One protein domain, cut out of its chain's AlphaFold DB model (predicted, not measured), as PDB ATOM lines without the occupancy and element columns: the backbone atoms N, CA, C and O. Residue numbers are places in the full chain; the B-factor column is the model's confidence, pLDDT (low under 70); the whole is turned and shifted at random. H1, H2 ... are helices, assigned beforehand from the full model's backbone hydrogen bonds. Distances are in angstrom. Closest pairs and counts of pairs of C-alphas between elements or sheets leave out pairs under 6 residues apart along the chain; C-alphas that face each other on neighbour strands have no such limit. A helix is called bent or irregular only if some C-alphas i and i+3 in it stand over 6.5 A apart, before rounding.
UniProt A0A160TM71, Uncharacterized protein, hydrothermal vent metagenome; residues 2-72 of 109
ATOM      1  N   THR A   2     138.472 181.368 133.815       95.19
ATOM      2  CA  THR A   2     138.025 181.345 132.418       95.19
ATOM      3  C   THR A   2     138.537 180.088 131.713       95.19
ATOM      4  O   THR A   2     139.459 179.431 132.194       95.19
ATOM      5  N   VAL A   3     137.964 179.754 130.552       92.06
ATOM      6  CA  VAL A   3     138.439 178.624 129.730       92.06
ATOM      7  C   VAL A   3     139.897 178.825 129.313       92.06
ATOM      8  O   VAL A   3     140.681 177.891 129.399       92.06
ATOM      9  N   ASN A   4     140.290 180.052 128.958       95.25
ATOM     10  CA  ASN A   4     141.673 180.362 128.580       95.25
ATOM     11  C   ASN A   4     142.644 180.235 129.759       95.25
ATOM     12  O   ASN A   4     143.757 179.740 129.592       95.25
ATOM     13  N   GLU A   5     142.234 180.665 130.955       95.88
ATOM     14  CA  GLU A   5     143.032 180.481 132.173       95.88
ATOM     15  C   GLU A   5     143.217 178.995 132.485       95.88
ATOM     16  O   GLU A   5     144.327 178.563 132.787       95.88
ATOM     17  N   PHE A   6     142.151 178.202 132.361       94.94
ATOM     18  CA  PHE A   6     142.222 176.762 132.582       94.94
ATOM     19  C   PHE A   6     143.104 176.065 131.541       94.94
ATOM     20  O   PHE A   6     143.971 175.280 131.910       94.94
ATOM     21  N   GLU A   7     142.953 176.409 130.262       94.38
ATOM     22  CA  GLU A   7     143.782 175.875 129.179       94.38
ATOM     23  C   GLU A   7     145.264 176.222 129.377       94.38
ATOM     24  O   GLU A   7     146.135 175.378 129.180       94.38
ATOM     25  N   THR A   8     145.565 177.428 129.868       95.88
ATOM     26  CA  THR A   8     146.939 177.831 130.216       95.88
ATOM     27  C   THR A   8     147.522 176.939 131.315       95.88
ATOM     28  O   THR A   8     148.670 176.506 131.218       95.88
ATOM     29  N   ILE A   9     146.732 176.630 132.348       95.69
ATOM     30  CA  ILE A   9     147.145 175.722 133.426       95.69
ATOM     31  C   ILE A   9     147.371 174.309 132.879       95.69
ATOM     32  O   ILE A   9     148.392 173.695 133.175       95.69
ATOM     33  N   LEU A  10     146.452 173.793 132.062       93.88
ATOM     34  CA  LEU A  10     146.567 172.461 131.466       93.88
ATOM     35  C   LEU A  10     147.800 172.339 130.564       93.88
ATOM     36  O   LEU A  10     148.532 171.355 130.670       93.88
ATOM     37  N   HIS A  11     148.088 173.360 129.758       93.44
ATOM     38  CA  HIS A  11     149.309 173.416 128.959       93.44
ATOM     39  C   HIS A  11     150.574 173.427 129.815       93.44
ATOM     40  O   HIS A  11     151.521 172.708 129.498       93.44
ATOM     41  N   ALA A  12     150.588 174.165 130.929       95.50
ATOM     42  CA  ALA A  12     151.703 174.133 131.876       95.50
ATOM     43  C   ALA A  12     151.909 172.740 132.509       95.50
ATOM     44  O   ALA A  12     153.025 172.398 132.891       95.50
ATOM     45  N   LEU A  13     150.853 171.921 132.577       90.50
ATOM     46  CA  LEU A  13     150.887 170.523 133.024       90.50
ATOM     47  C   LEU A  13     151.177 169.519 131.889       90.50
ATOM     48  O   LEU A  13     151.129 168.311 132.115       90.50
ATOM     49  N   GLY A  14     151.472 169.991 130.673       88.00
ATOM     50  CA  GLY A  14     151.783 169.140 129.521       88.00
ATOM     51  C   GLY A  14     150.567 168.453 128.891       88.00
ATOM     52  O   GLY A  14     150.715 167.405 128.266       88.00
ATOM     53  N   THR A  15     149.366 169.010 129.066       89.62
ATOM     54  CA  THR A  15     148.118 168.520 128.458       89.62
ATOM     55  C   THR A  15     147.314 169.683 127.856       89.62
ATOM     56  O   THR A  15     147.796 170.811 127.766       89.62
ATOM     57  N   ASN A  16     146.092 169.423 127.404       91.62
ATOM     58  CA  ASN A  16     145.097 170.432 127.037       91.62
ATOM     59  C   ASN A  16     143.694 169.957 127.434       91.62
ATOM     60  O   ASN A  16     143.526 168.808 127.859       91.62
ATOM     61  N   ILE A  17     142.683 170.816 127.305       91.62
ATOM     62  CA  ILE A  17     141.317 170.496 127.742       91.62
ATOM     63  C   ILE A  17     140.742 169.253 127.054       91.62
ATOM     64  O   ILE A  17     140.079 168.443 127.699       91.62
ATOM     65  N   VAL A  18     141.049 169.053 125.770       90.81
ATOM     66  CA  VAL A  18     140.564 167.906 124.994       90.81
ATOM     67  C   VAL A  18     141.235 166.623 125.471       90.81
ATOM     68  O   VAL A  18     140.554 165.643 125.757       90.81
ATOM     69  N   GLN A  19     142.558 166.637 125.621       89.00
ATOM     70  CA  GLN A  19     143.334 165.499 126.108       89.00
ATOM     71  C   GLN A  19     142.947 165.123 127.541       89.00
ATOM     72  O   GLN A  19     142.812 163.940 127.843       89.00
ATOM     73  N   ALA A  20     142.739 166.110 128.415       88.00
ATOM     74  CA  ALA A  20     142.301 165.883 129.787       88.00
ATOM     75  C   ALA A  20     140.910 165.237 129.826       88.00
ATOM     76  O   ALA A  20     140.726 164.223 130.496       88.00
ATOM     77  N   PHE A  21     139.957 165.775 129.061       88.81
ATOM     78  CA  PHE A  21     138.607 165.226 128.971       88.81
ATOM     79  C   PHE A  21     138.601 163.797 128.411       88.81
ATOM     80  O   PHE A  21     138.059 162.891 129.036       88.81
ATOM     81  N   VAL A  22     139.271 163.560 127.280       88.56
ATOM     82  CA  VAL A  22     139.344 162.227 126.664       88.56
ATOM     83  C   VAL A  22     139.993 161.215 127.605       88.56
ATOM     84  O   VAL A  22     139.521 160.084 127.689       88.56
ATOM     85  N   ARG A  23     141.042 161.599 128.345       84.38
ATOM     86  CA  ARG A  23     141.662 160.715 129.343       84.38
ATOM     87  C   ARG A  23     140.688 160.321 130.451       84.38
ATOM     88  O   ARG A  23     140.652 159.143 130.784       84.38
ATOM     89  N   LEU A  24     139.907 161.268 130.977       85.06
ATOM     90  CA  LEU A  24     138.898 161.002 132.010       85.06
ATOM     91  C   LEU A  24     137.815 160.029 131.530       85.06
ATOM     92  O   LEU A  24     137.401 159.157 132.284       85.06
ATOM     93  N   GLU A  25     137.381 160.164 130.277       85.88
ATOM     94  CA  GLU A  25     136.363 159.285 129.688       85.88
ATOM     95  C   GLU A  25     136.918 157.905 129.302       85.88
ATOM     96  O   GLU A  25     136.185 156.919 129.279       85.88
ATOM     97  N   THR A  26     138.212 157.822 128.975       84.31
ATOM     98  CA  THR A  26     138.852 156.576 128.523       84.31
ATOM     99  C   THR A  26     139.295 155.698 129.690       84.31
ATOM    100  O   THR A  26     139.174 154.478 129.603       84.31
ATOM    101  N   PHE A  27     139.801 156.300 130.771       81.50
ATOM    102  CA  PHE A  27     140.292 155.586 131.949       81.50
ATOM    103  C   PHE A  27     139.500 156.012 133.190       81.50
ATOM    104  O   PHE A  27     139.671 157.138 133.667       81.50
ATOM    105  N   PRO A  28     138.652 155.129 133.746       71.50
ATOM    106  CA  PRO A  28     138.018 155.360 135.037       71.50
ATOM    107  C   PRO A  28     139.068 155.632 136.128       71.50
ATOM    108  O   PRO A  28     140.187 155.131 136.052       71.50
ATOM    109  N   GLN A  29     138.690 156.395 137.159       62.47
ATOM    110  CA  GLN A  29     139.573 156.996 138.184       62.47
ATOM    111  C   GLN A  29     140.494 156.037 138.980       62.47
ATOM    112  O   GLN A  29     141.323 156.520 139.744       62.47
ATOM    113  N   ASP A  30     140.423 154.720 138.775       58.75
ATOM    114  CA  ASP A  30     141.167 153.710 139.540       58.75
ATOM    115  C   ASP A  30     142.108 152.836 138.689       58.75
ATOM    116  O   ASP A  30     142.766 151.936 139.217       58.75
ATOM    117  N   GLU A  31     142.195 153.065 137.374       61.78
ATOM    118  CA  GLU A  31     143.057 152.263 136.504       61.78
ATOM    119  C   GLU A  31     144.448 152.911 136.373       61.78
ATOM    120  O   GLU A  31     144.551 154.083 135.996       61.78
ATOM    121  N   PRO A  32     145.550 152.201 136.695       56.94
ATOM    122  CA  PRO A  32     146.883 152.772 136.591       56.94
ATOM    123  C   PRO A  32     147.201 153.100 135.128       56.94
ATOM    124  O   PRO A  32     147.517 152.222 134.322       56.94
ATOM    125  N   ILE A  33     147.162 154.396 134.806       61.66
ATOM    126  CA  ILE A  33     147.643 154.972 133.548       61.66
ATOM    127  C   ILE A  33     149.160 154.758 133.500       61.66
ATOM    128  O   ILE A  33     149.929 155.611 133.933       61.66
ATOM    129  N   SER A  34     149.608 153.591 133.045       56.47
ATOM    130  CA  SER A  34     151.045 153.278 132.986       56.47
ATOM    131  C   SER A  34     151.517 152.722 131.647       56.47
ATOM    132  O   SER A  34     152.714 152.515 131.474       56.47
ATOM    133  N   ASP A  35     150.626 152.542 130.666       69.06
ATOM    134  CA  ASP A  35     151.058 152.172 129.318       69.06
ATOM    135  C   ASP A  35     151.318 153.431 128.473       69.06
ATOM    136  O   ASP A  35     150.393 154.079 127.970       69.06
ATOM    137  N   GLU A  36     152.598 153.772 128.297       69.88
ATOM    138  CA  GLU A  36     153.061 154.869 127.432       69.88
ATOM    139  C   GLU A  36     152.505 154.769 125.997       69.88
ATOM    140  O   GLU A  36     152.314 155.791 125.320       69.88
ATOM    141  N   ARG A  37     152.166 153.556 125.527       73.62
ATOM    142  CA  ARG A  37     151.543 153.346 124.212       73.62
ATOM    143  C   ARG A  37     150.152 153.962 124.154       73.62
ATOM    144  O   ARG A  37     149.813 154.612 123.165       73.62
ATOM    145  N   HIS A  38     149.358 153.807 125.214       78.38
ATOM    146  CA  HIS A  38     148.020 154.391 125.283       78.38
ATOM    147  C   HIS A  38     148.079 155.915 125.407       78.38
ATOM    148  O   HIS A  38     147.278 156.609 124.783       78.38
ATOM    149  N   ALA A  39     149.061 156.451 126.141       77.88
ATOM    150  CA  ALA A  39     149.263 157.894 126.247       77.88
ATOM    151  C   ALA A  39     149.560 158.527 124.875       77.88
ATOM    152  O   ALA A  39     148.927 159.516 124.503       77.88
ATOM    153  N   THR A  40     150.462 157.914 124.102       83.06
ATOM    154  CA  THR A  40     150.802 158.358 122.739       83.06
ATOM    155  C   THR A  40     149.598 158.258 121.798       83.06
ATOM    156  O   THR A  40     149.310 159.196 121.053       83.06
ATOM    157  N   LEU A  41     148.850 157.149 121.863       83.19
ATOM    158  CA  LEU A  41     147.644 156.947 121.058       83.19
ATOM    159  C   LEU A  41     146.575 158.007 121.354       83.19
ATOM    160  O   LEU A  41     145.987 158.554 120.427       83.19
ATOM    161  N   ILE A  42     146.343 158.334 122.626       84.81
ATOM    162  CA  ILE A  42     145.356 159.347 123.020       84.81
ATOM    163  C   ILE A  42     145.746 160.729 122.513       84.81
ATOM    164  O   ILE A  42     144.885 161.435 121.991       84.81
ATOM    165  N   VAL A  43     147.020 161.113 122.629       87.00
ATOM    166  CA  VAL A  43     147.501 162.398 122.100       87.00
ATOM    167  C   VAL A  43     147.248 162.476 120.594       87.00
ATOM    168  O   VAL A  43     146.593 163.416 120.142       87.00
ATOM    169  N   MET A  44     147.655 161.447 119.844       86.81
ATOM    170  CA  MET A  44     147.436 161.361 118.396       86.81
ATOM    171  C   MET A  44     145.944 161.443 118.029       86.81
ATOM    172  O   MET A  44     145.566 162.164 117.105       86.81
ATOM    173  N   LEU A  45     145.075 160.722 118.748       86.19
ATOM    174  CA  LEU A  45     143.632 160.750 118.503       86.19
ATOM    175  C   LEU A  45     143.031 162.126 118.811       86.19
ATOM    176  O   LEU A  45     142.210 162.610 118.035       86.19
ATOM    177  N   CYS A  46     143.453 162.785 119.894       89.69
ATOM    178  CA  CYS A  46     142.989 164.133 120.223       89.69
ATOM    179  C   CYS A  46     143.366 165.133 119.124       89.69
ATOM    180  O   CYS A  46     142.513 165.896 118.680       89.69
ATOM    181  N   GLU A  47     144.606 165.103 118.634       88.62
ATOM    182  CA  GLU A  47     145.045 165.963 117.526       88.62
ATOM    183  C   GLU A  47     144.236 165.711 116.246       88.62
ATOM    184  O   GLU A  47     143.763 166.651 115.596       88.62
ATOM    185  N   PHE A  48     144.014 164.436 115.913       85.44
ATOM    186  CA  PHE A  48     143.179 164.042 114.784       85.44
ATOM    187  C   PHE A  48     141.764 164.624 114.909       85.44
ATOM    188  O   PHE A  48     141.321 165.345 114.010       85.44
ATOM    189  N   PHE A  49     141.084 164.372 116.033       84.25
ATOM    190  CA  PHE A  49     139.701 164.796 116.256       84.25
ATOM    191  C   PHE A  49     139.539 166.311 116.398       84.25
ATOM    192  O   PHE A  49     138.511 166.828 115.979       84.25
ATOM    193  N   VAL A  50     140.531 167.044 116.911       88.62
ATOM    194  CA  VAL A  50     140.492 168.518 116.943       88.62
ATOM    195  C   VAL A  50     140.548 169.098 115.529       88.62
ATOM    196  O   VAL A  50     139.862 170.073 115.227       88.62
ATOM    197  N   SER A  51     141.327 168.484 114.632       87.25
ATOM    198  CA  SER A  51     141.459 168.967 113.251       87.25
ATOM    199  C   SER A  51     140.302 168.552 112.331       87.25
ATOM    200  O   SER A  51     140.048 169.213 111.322       87.25
ATOM    201  N   LEU A  52     139.616 167.454 112.657       87.62
ATOM    202  CA  LEU A  52     138.654 166.796 111.775       87.62
ATOM    203  C   LEU A  52     137.407 167.649 111.457       87.62
ATOM    204  O   LEU A  52     137.084 167.747 110.274       87.62
ATOM    205  N   PRO A  53     136.725 168.304 112.424       87.88
ATOM    206  CA  PRO A  53     135.513 169.075 112.148       87.88
ATOM    207  C   PRO A  53     135.734 170.179 111.120       87.88
ATOM    208  O   PRO A  53     134.972 170.285 110.167       87.88
ATOM    209  N   LYS A  54     136.814 170.956 111.272       89.81
ATOM    210  CA  LYS A  54     137.144 172.042 110.345       89.81
ATOM    211  C   LYS A  54     137.352 171.518 108.923       89.81
ATOM    212  O   LYS A  54     136.738 172.028 107.995       89.81
ATOM    213  N   LYS A  55     138.164 170.469 108.767       89.25
ATOM    214  CA  LYS A  55     138.439 169.858 107.457       89.25
ATOM    215  C   LYS A  55     137.182 169.272 106.819       89.25
ATOM    216  O   LYS A  55     137.014 169.363 105.613       89.25
ATOM    217  N   LEU A  56     136.309 168.654 107.616       85.06
ATOM    218  CA  LEU A  56     135.050 168.109 107.112       85.06
ATOM    219  C   LEU A  56     134.108 169.210 106.633       85.06
ATOM    220  O   LEU A  56     133.523 169.050 105.572       85.06
ATOM    221  N   ILE A  57     133.995 170.318 107.368       86.56
ATOM    222  CA  ILE A  57     133.204 171.478 106.935       86.56
ATOM    223  C   ILE A  57     133.747 172.017 105.609       86.56
ATOM    224  O   ILE A  57     132.989 172.130 104.660       86.56
ATOM    225  N   GLU A  58     135.063 172.231 105.501       88.62
ATOM    226  CA  GLU A  58     135.693 172.712 104.261       88.62
ATOM    227  C   GLU A  58     135.416 171.795 103.057       88.62
ATOM    228  O   GLU A  58     135.184 172.272 101.949       88.62
ATOM    229  N   VAL A  59     135.426 170.475 103.262       87.31
ATOM    230  CA  VAL A  59     135.105 169.504 102.207       87.31
ATOM    231  C   VAL A  59     133.624 169.544 101.837       87.31
ATOM    232  O   VAL A  59     133.306 169.462 100.656       87.31
ATOM    233  N   LEU A  60     132.726 169.652 102.817       84.31
ATOM    234  CA  LEU A  60     131.284 169.715 102.570       84.31
ATOM    235  C   LEU A  60     130.896 171.018 101.865       84.31
ATOM    236  O   LEU A  60     130.141 170.968 100.902       84.31
ATOM    237  N   ASP A  61     131.474 172.149 102.273       84.94
ATOM    238  CA  ASP A  61     131.262 173.456 101.641       84.94
ATOM    239  C   ASP A  61     131.752 173.481 100.181       84.94
ATOM    240  O   ASP A  61     131.250 174.251  99.366       84.94
ATOM    241  N   ALA A  62     132.736 172.641  99.836       86.19
ATOM    242  CA  ALA A  62     133.261 172.513  98.477       86.19
ATOM    243  C   ALA A  62     132.425 171.594  97.567       86.19
ATOM    244  O   ALA A  62     132.677 171.539  96.361       86.19
ATOM    245  N   LEU A  63     131.466 170.843  98.114       84.31
ATOM    246  CA  LEU A  63     130.558 170.015  97.327       84.31
ATOM    247  C   LEU A  63     129.367 170.868  96.880       84.31
ATOM    248  O   LEU A  63     128.470 171.168  97.667       84.31
ATOM    249  N   ASP A  64     129.347 171.232  95.597       71.00
ATOM    250  CA  ASP A  64     128.213 171.938  95.001       71.00
ATOM    251  C   ASP A  64     126.905 171.162  95.238       71.00
ATOM    252  O   ASP A  64     126.769 169.998  94.852       71.00
ATOM    253  N   GLY A  65     125.920 171.832  95.843       68.81
ATOM    254  CA  GLY A  65     124.562 171.308  96.007       68.81
ATOM    255  C   GLY A  65     124.237 170.672  97.360       68.81
ATOM    256  O   GLY A  65     123.135 170.147  97.484       68.81
ATOM    257  N   LEU A  66     125.127 170.734  98.357       72.25
ATOM    258  CA  LEU A  66     124.765 170.425  99.745       72.25
ATOM    259  C   LEU A  66     124.149 171.662 100.410       72.25
ATOM    260  O   LEU A  66     124.819 172.679 100.582       72.25
ATOM    261  N   ASP A  67     122.877 171.585 100.803       70.06
ATOM    262  CA  ASP A  67     122.219 172.642 101.590       70.06
ATOM    263  C   ASP A  67     122.390 172.445 103.109       70.06
ATOM    264  O   ASP A  67     121.922 173.253 103.917       70.06
ATOM    265  N   GLY A  68     123.091 171.376 103.501       67.06
ATOM    266  CA  GLY A  68     123.401 171.031 104.884       67.06
ATOM    267  C   GLY A  68     122.353 170.129 105.537       67.06
ATOM    268  O   GLY A  68     122.581 169.648 106.650       67.06
ATOM    269  N   SER A  69     121.234 169.842 104.863       72.19
ATOM    270  CA  SER A  69     120.202 168.915 105.346       72.19
ATOM    271  C   SER A  69     120.618 167.440 105.255       72.19
ATOM    272  O   SER A  69     120.000 166.564 105.874       72.19
ATOM    273  N   GLU A  70     121.687 167.145 104.515       75.12
ATOM    274  CA  GLU A  70     122.206 165.799 104.302       75.12
ATOM    275  C   GLU A  70     123.055 165.297 105.477       75.12
ATOM    276  O   GLU A  70     123.170 164.083 105.673       75.12
ATOM    277  N   VAL A  71     123.616 166.205 106.288       80.94
ATOM    278  CA  VAL A  71     124.450 165.853 107.445       80.94
ATOM    279  C   VAL A  71     123.567 165.392 108.603       80.94
ATOM    280  O   VAL A  71     122.800 166.152 109.194       80.94
ATOM    281  N   ARG A  72     123.700 164.113 108.959       83.62
ATOM    282  CA  ARG A  72     122.848 163.426 109.937       83.62
ATOM    283  C   ARG A  72     123.641 162.990 111.163       83.62
ATOM    284  O   ARG A  72     124.735 162.442 111.035       83.62
TER     285      ARG A  72
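What this domain is: This is residues 2 to 72 of the 109 residues of an uncharacterized protein of hydrothermal vent metagenome (UniProt A0A160TM71). One long bent helix, H3, makes the long axis of an L-shaped model; the short helix H2 packs across its first arm, H3a, and the short helix H1, about perpendicular to H2, meets the first residue of H2, Ile 17, with its own Glu 7, away from H3. Beyond H2 the far part of H3 sticks out, with residues 51 to 59 standing free, and after it the backbone folds back in a tail without a named element. The printed part has 71 residues with three named helices, H1, H2 and H3 along the chain, and no named strand; the class is all helix. The whole is only just loose, close to extended, with a radius of gyration of the C-alphas of 16.6 A, and elongated, spanning 49 by 28 by 18 A.

How they stand to each other: H3, residues 36 to 61, was assigned as one helix by its hydrogen bonds but is bent: C-alphas 50 and 53 are 6.9 A apart. Its arms are H3a, residues 36 to 50, and H3b, residues 53 to 61; their lines stand at a steep tilt of 35.2 degrees, only just past shallow. H2, residues 17 to 26, touches H3a, and the arm meets it with residues 42 to 46 alone. The closest C-alphas of the two, those of Gln 19 and Cys 46, are 6.1 A apart. H2 and H3a run opposite ways at a steep tilt of 56 degrees. H1, residues 3 to 12, only just touches H2, with 3 pairs of C-alphas within 8 A. Their closest C-alphas, those of Glu 7 and Ile 17, are 6.1 A apart, and their lines are about perpendicular at 76 degrees. H1 is apart from H3a and H3b, and H2 is apart from H3b. In H1, H2, H3a and H3b every O i to N i+4 pair is within hydrogen-bond range.

Where its parts are: H3a measures 21.3 A from C-alpha 36 at (153.061, 154.869, 127.432) to C-alpha 50. H3b measures 12.2 A and ends with C-alpha 61 at (131.262, 173.456, 101.641). H2 and H1 each measure 14.2 A; C-alpha 3, where H1 begins, is at (138.439, 178.624, 129.730).

The domain as a whole: The two C-alphas farthest apart, those of Pro 32 and Gly 65, are 49.9 A apart. The printed part has no cut. The link from H1 to H2 is tight, with 4 residues, and that from H2 to H3 is short, with 9. Residues 27 to 32 and 61 to 67 also stand free. The mean pLDDT of the printed part is 83.0; residues 29 to 36, 65 and 68 are under 70.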